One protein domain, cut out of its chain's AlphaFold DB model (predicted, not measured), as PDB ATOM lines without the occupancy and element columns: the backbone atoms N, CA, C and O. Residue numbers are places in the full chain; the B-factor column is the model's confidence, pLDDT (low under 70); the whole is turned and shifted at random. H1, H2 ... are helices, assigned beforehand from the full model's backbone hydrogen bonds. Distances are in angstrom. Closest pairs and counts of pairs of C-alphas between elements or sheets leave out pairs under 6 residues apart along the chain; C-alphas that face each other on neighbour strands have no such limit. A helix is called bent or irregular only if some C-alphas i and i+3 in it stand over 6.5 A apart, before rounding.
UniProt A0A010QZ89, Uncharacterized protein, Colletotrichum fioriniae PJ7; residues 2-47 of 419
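What this domain is: This is residues 2 to 47 of the 419 residues of an uncharacterized protein of Colletotrichum fioriniae PJ7 (UniProt A0A010QZ89). One long helix, H3, makes the longest axis, and a shorter helix, H1, stands crosswise beside it, its closest approach being at Trp 40. The four-residue helix H2 lies between them along the chain, and from it residues 20 to 25 loop round to the start of H3, in an open arrangement where each pair of helices has one pair of C-alphas within 8 A. The last residues of H3, 41 to 47, stick out past H1. The printed part has 46 residues with three named helices, in the order H1, H2, H3, and no named strand; the class is all helix. It is only just compact, close to loose, with a radius of gyration of the C-alphas of 11.1 A, and its elongated outline spans 36 by 18 by 16 A.

Where its parts are: H3, residues 26 to 47, begins at C-alpha 26 at (233.810, 192.196, 339.863) and ends at C-alpha 47 at (262.308, 206.342, 339.633), 31.8 A away. H1, residues 2 to 12, measures 15.3 A from its first C-alpha, at (244.187, 208.241, 345.408), to its last. H2, residues 16 to 19, measures 5.4 A.

How they stand to each other: H3 has a kink of 25 degrees near residue 41. It is neither bent nor irregular, but only just: C-alphas 43 and 46 are 6.4 A apart. H1 and H3 are close but not clearly touching, and their closest C-alphas, those of Ala 9 and Trp 40, are 7.9 A apart. Their lines are about perpendicular, at 82 degrees. H2 and H3 are close but not clearly touching, with the closest C-alphas, those of Val 19 and Arg 29, 7.7 A apart. H1 and H2 are also close but not clearly touching, with the closest C-alphas, those of Leu 10 and Glu 16, 6.0 A apart. In H1 every O i to N i+4 pair is within hydrogen-bond range, in H3 15 of 18 are, and H2 is too short for such a pair, its one O i to N i+3 pair being within range.

The domain as a whole: The two C-alphas farthest apart, those of Asp 23 and Pro 47, are 36.1 A apart. Residues 20 to 28, of which 26 to 28 belong to H3, stand free, and so do residues 41 to 47 of H3. Without these stretches the body has 30 residues and spans 19 by 18 by 14 A. The link from H1 to H2 is tight, with 3 residues, and the link from H2 to H3 is short, with 6. The printed part has no cut. Its mean pLDDT is 78.2; residues 2 to 3, 5, 9, 18 to 19 and 24 are under 70.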
ATOM      1  N   GLN A   2     243.908 209.521 346.098       52.38
ATOM      2  CA  GLN A   2     244.187 208.241 345.408       52.38
ATOM      3  C   GLN A   2     243.315 207.991 344.164       52.38
ATOM      4  O   GLN A   2     243.862 207.679 343.117       52.38
ATOM      5  N   GLU A   3     241.994 208.202 344.240       67.81
ATOM      6  CA  GLU A   3     241.087 208.067 343.079       67.81
ATOM      7  C   GLU A   3     241.475 209.004 341.920       67.81
ATOM      8  O   GLU A   3     241.415 208.624 340.758       67.81
ATOM      9  N   MET A   4     241.961 210.208 342.240       72.31
ATOM     10  CA  MET A   4     242.381 211.198 341.246       72.31
ATOM     11  C   MET A   4     243.687 210.778 340.561       72.31
ATOM     12  O   MET A   4     243.769 210.822 339.343       72.31
ATOM     13  N   ILE A   5     244.667 210.282 341.326       69.75
ATOM     14  CA  ILE A   5     245.934 209.754 340.790       69.75
ATOM     15  C   ILE A   5     245.677 208.530 339.901       69.75
ATOM     16  O   ILE A   5     246.263 208.414 338.828       69.75
ATOM     17  N   VAL A   6     244.773 207.637 340.318       70.06
ATOM     18  CA  VAL A   6     244.380 206.461 339.527       70.06
ATOM     19  C   VAL A   6     243.693 206.888 338.230       70.06
ATOM     20  O   VAL A   6     244.011 206.343 337.178       70.06
ATOM     21  N   SER A   7     242.815 207.893 338.278       75.31
ATOM     22  CA  SER A   7     242.157 208.431 337.083       75.31
ATOM     23  C   SER A   7     243.154 209.073 336.114       75.31
ATOM     24  O   SER A   7     243.080 208.824 334.916       75.31
ATOM     25  N   THR A   8     244.127 209.847 336.610       76.56
ATOM     26  CA  THR A   8     245.164 210.454 335.758       76.56
ATOM     27  C   THR A   8     246.084 209.399 335.145       76.56
ATOM     28  O   THR A   8     246.440 209.512 333.978       76.56
ATOM     29  N   ALA A   9     246.437 208.349 335.893       69.31
ATOM     30  CA  ALA A   9     247.224 207.237 335.366       69.31
ATOM     31  C   ALA A   9     246.460 206.472 334.271       69.31
ATOM     32  O   ALA A   9     247.029 206.168 333.227       69.31
ATOM     33  N   LEU A  10     245.167 206.197 334.475       71.75
ATOM     34  CA  LEU A  10     244.322 205.524 333.481       71.75
ATOM     35  C   LEU A  10     244.178 206.337 332.187       71.75
ATOM     36  O   LEU A  10     244.261 205.750 331.107       71.75
ATOM     37  N   LEU A  11     244.060 207.666 332.301       78.81
ATOM     38  CA  LEU A  11     244.109 208.594 331.165       78.81
ATOM     39  C   LEU A  11     245.444 208.513 330.426       78.81
ATOM     40  O   LEU A  11     245.473 208.405 329.204       78.81
ATOM     41  N   PHE A  12     246.554 208.530 331.166       77.31
ATOM     42  CA  PHE A  12     247.893 208.529 330.577       77.31
ATOM     43  C   PHE A  12     248.201 207.241 329.801       77.31
ATOM     44  O   PHE A  12     248.928 207.275 328.812       77.31
ATOM     45  N   PHE A  13     247.640 206.107 330.232       76.69
ATOM     46  CA  PHE A  13     247.829 204.805 329.587       76.69
ATOM     47  C   PHE A  13     246.724 204.432 328.583       76.69
ATOM     48  O   PHE A  13     246.786 203.342 328.016       76.69
ATOM     49  N   GLY A  14     245.724 205.292 328.354       80.50
ATOM     50  CA  GLY A  14     244.636 205.025 327.402       80.50
ATOM     51  C   GLY A  14     243.782 203.802 327.761       80.50
ATOM     52  O   GLY A  14     243.272 203.119 326.878       80.50
ATOM     53  N   LEU A  15     243.651 203.484 329.053       77.12
ATOM     54  CA  LEU A  15     242.944 202.289 329.544       77.12
ATOM     55  C   LEU A  15     241.481 202.560 329.930       77.12
ATOM     56  O   LEU A  15     240.832 201.699 330.529       77.12
ATOM     57  N   GLU A  16     240.955 203.742 329.606       78.75
ATOM     58  CA  GLU A  16     239.597 204.152 329.983       78.75
ATOM     59  C   GLU A  16     238.525 203.221 329.396       78.75
ATOM     60  O   GLU A  16     237.601 202.813 330.108       78.75
ATOM     61  N   ASP A  17     238.714 202.771 328.154       75.69
ATOM     62  CA  ASP A  17     237.770 201.887 327.463       75.69
ATOM     63  C   ASP A  17     237.671 200.499 328.114       75.69
ATOM     64  O   ASP A  17     236.607 199.875 328.117       75.69
ATOM     65  N   LEU A  18     238.750 200.026 328.750       67.19
ATOM     66  CA  LEU A  18     238.770 198.730 329.435       67.19
ATOM     67  C   LEU A  18     238.010 198.755 330.772       67.19
ATOM     68  O   LEU A  18     237.575 197.711 331.260       67.19
ATOM     69  N   VAL A  19     237.867 199.935 331.384       69.38
ATOM     70  CA  VAL A  19     237.195 200.120 332.682       69.38
ATOM     71  C   VAL A  19     235.687 200.345 332.520       69.38
ATOM     72  O   VAL A  19     234.937 200.116 333.476       69.38
ATOM     73  N   SER A  20     235.247 200.747 331.325       77.44
ATOM     74  CA  SER A  20     233.855 201.112 331.034       77.44
ATOM     75  C   SER A  20     232.949 199.927 330.664       77.44
ATOM     76  O   SER A  20     231.737 200.093 330.588       77.44
ATOM     77  N   ALA A  21     233.489 198.714 330.475       76.25
ATOM     78  CA  ALA A  21     232.686 197.534 330.136       76.25
ATOM     79  C   ALA A  21     231.752 197.127 331.309       76.25
ATOM     80  O   ALA A  21     232.245 196.653 332.338       76.25
ATOM     81  N   PRO A  22     230.417 197.280 331.177       78.00
ATOM     82  CA  PRO A  22     229.475 197.174 332.297       78.00
ATOM     83  C   PRO A  22     229.293 195.747 332.844       78.00
ATOM     84  O   PRO A  22     228.890 195.592 333.994       78.00
ATOM     85  N   ASP A  23     229.669 194.720 332.074       77.56
ATOM     86  CA  ASP A  23     229.405 193.311 332.411       77.56
ATOM     87  C   ASP A  23     230.650 192.524 332.860       77.56
ATOM     88  O   ASP A  23     230.598 191.309 333.079       77.56
ATOM     89  N   ALA A  24     231.796 193.188 333.027       58.91
ATOM     90  CA  ALA A  24     233.002 192.524 333.507       58.91
ATOM     91  C   ALA A  24     232.859 192.158 335.000       58.91
ATOM     92  O   ALA A  24     232.786 193.028 335.869       58.91
ATOM     93  N   HIS A  25     232.840 190.851 335.292       72.12
ATOM     94  CA  HIS A  25     232.814 190.279 336.643       72.12
ATOM     95  C   HIS A  25     233.698 191.060 337.631       72.12
ATOM     96  O   HIS A  25     234.879 191.286 337.385       72.12
ATOM     97  N   THR A  26     233.151 191.404 338.802       77.62
ATOM     98  CA  THR A  26     233.810 192.196 339.863       77.62
ATOM     99  C   THR A  26     235.224 191.730 340.225       77.62
ATOM    100  O   THR A  26     236.044 192.538 340.657       77.62
ATOM    101  N   THR A  27     235.542 190.452 340.022       78.81
ATOM    102  CA  THR A  27     236.868 189.874 340.244       78.81
ATOM    103  C   THR A  27     237.936 190.432 339.303       78.81
ATOM    104  O   THR A  27     239.042 190.696 339.772       78.81
ATOM    105  N   THR A  28     237.651 190.679 338.020       79.88
ATOM    106  CA  THR A  28     238.658 191.192 337.069       79.88
ATOM    107  C   THR A  28     239.053 192.630 337.394       79.88
ATOM    108  O   THR A  28     240.235 192.971 337.351       79.88
ATOM    109  N   ARG A  29     238.099 193.452 337.847       79.38
ATOM    110  CA  ARG A  29     238.335 194.853 338.231       79.38
ATOM    111  C   ARG A  29     239.355 194.997 339.363       79.38
ATOM    112  O   ARG A  29     240.199 195.891 339.317       79.38
ATOM    113  N   TRP A  30     239.304 194.120 340.366       83.06
ATOM    114  CA  TRP A  30     240.271 194.137 341.470       83.06
ATOM    115  C   TRP A  30     241.679 193.765 341.006       83.06
ATOM    116  O   TRP A  30     242.629 194.437 341.398       83.06
ATOM    117  N   HIS A  31     241.807 192.772 340.121       85.00
ATOM    118  CA  HIS A  31     243.104 192.355 339.583       85.00
ATOM    119  C   HIS A  31     243.741 193.449 338.717       85.00
ATOM    120  O   HIS A  31     244.936 193.713 338.844       85.00
ATOM    121  N   VAL A  32     242.954 194.143 337.887       83.94
ATOM    122  CA  VAL A  32     243.458 195.263 337.074       83.94
ATOM    123  C   VAL A  32     243.942 196.408 337.964       83.94
ATOM    124  O   VAL A  32     245.023 196.940 337.735       83.94
ATOM    125  N   ARG A  33     243.200 196.750 339.025       83.38
ATOM    126  CA  ARG A  33     243.614 197.797 339.975       83.38
ATOM    127  C   ARG A  33     244.903 197.440 340.710       83.38
ATOM    128  O   ARG A  33     245.770 198.298 340.843       83.38
ATOM    129  N   THR A  34     245.054 196.196 341.168       85.56
ATOM    130  CA  THR A  34     246.297 195.763 341.823       85.56
ATOM    131  C   THR A  34     247.476 195.782 340.860       85.56
ATOM    132  O   THR A  34     248.530 196.290 341.225       85.56
ATOM    133  N   LEU A  35     247.283 195.325 339.617       86.75
ATOM    134  CA  LEU A  35     248.325 195.368 338.590       86.75
ATOM    135  C   LEU A  35     248.711 196.807 338.241       86.75
ATOM    136  O   LEU A  35     249.895 197.107 338.161       86.75
ATOM    137  N   LEU A  36     247.739 197.712 338.100       86.19
ATOM    138  CA  LEU A  36     247.995 199.127 337.830       86.19
ATOM    139  C   LEU A  36     248.760 199.789 338.980       86.19
ATOM    140  O   LEU A  36     249.686 200.555 338.734       86.19
ATOM    141  N   LEU A  37     248.408 199.490 340.234       85.69
ATOM    142  CA  LEU A  37     249.117 200.016 341.404       85.69
ATOM    143  C   LEU A  37     250.546 199.471 341.501       85.69
ATOM    144  O   LEU A  37     251.460 200.231 341.822       85.69
ATOM    145  N   GLU A  38     250.755 198.188 341.206       86.06
ATOM    146  CA  GLU A  38     252.098 197.603 341.129       86.06
ATOM    147  C   GLU A  38     252.918 198.224 339.993       86.06
ATOM    148  O   GLU A  38     254.076 198.593 340.209       86.06
ATOM    149  N   LEU A  39     252.304 198.424 338.822       86.25
ATOM    150  CA  LEU A  39     252.935 199.061 337.670       86.25
ATOM    151  C   LEU A  39     253.297 200.520 337.977       86.25
ATOM    152  O   LEU A  39     254.429 200.933 337.749       86.25
ATOM    153  N   TRP A  40     252.372 201.283 338.560       88.06
ATOM    154  CA  TRP A  40     252.577 202.675 338.965       88.06
ATOM    155  C   TRP A  40     253.686 202.806 340.006       88.06
ATOM    156  O   TRP A  40     254.571 203.659 339.901       88.06
ATOM    157  N   ARG A  41     253.679 201.929 341.014       85.69
ATOM    158  CA  ARG A  41     254.731 201.895 342.030       85.69
ATOM    159  C   ARG A  41     256.091 201.586 341.400       85.69
ATOM    160  O   ARG A  41     257.079 202.218 341.767       85.69
ATOM    161  N   GLY A  42     256.142 200.659 340.445       84.31
ATOM    162  CA  GLY A  42     257.364 200.315 339.720       84.31
ATOM    163  C   GLY A  42     257.861 201.419 338.782       84.31
ATOM    164  O   GLY A  42     259.059 201.681 338.749       84.31
ATOM    165  N   PHE A  43     256.955 202.073 338.055       85.62
ATOM    166  CA  PHE A  43     257.285 202.984 336.954       85.62
ATOM    167  C   PHE A  43     257.353 204.460 337.348       85.62
ATOM    168  O   PHE A  43     257.972 205.240 336.640       85.62
ATOM    169  N   VAL A  44     256.727 204.868 338.453       86.44
ATOM    170  CA  VAL A  44     256.709 206.278 338.883       86.44
ATOM    171  C   VAL A  44     257.358 206.438 340.248       86.44
ATOM    172  O   VAL A  44     258.264 207.249 340.417       86.44
ATOM    173  N   VAL A  45     256.946 205.638 341.232       85.56
ATOM    174  CA  VAL A  45     257.419 205.829 342.612       85.56
ATOM    175  C   VAL A  45     258.902 205.479 342.750       85.56
ATOM    176  O   VAL A  45     259.656 206.261 343.322       85.56
ATOM    177  N   ARG A  46     259.345 204.340 342.202       84.12
ATOM    178  CA  ARG A  46     260.766 203.945 342.222       84.12
ATOM    179  C   ARG A  46     261.704 204.935 341.530       84.12
ATOM    180  O   ARG A  46     262.696 205.293 342.156       84.12
ATOM    181  N   PRO A  47     261.439 205.379 340.291       83.62
ATOM    182  CA  PRO A  47     262.308 206.342 339.633       83.62
ATOM    183  C   PRO A  47     262.365 207.681 340.364       83.62
ATOM    184  O   PRO A  47     263.451 208.200 340.602       83.62
TER     185      PRO A  47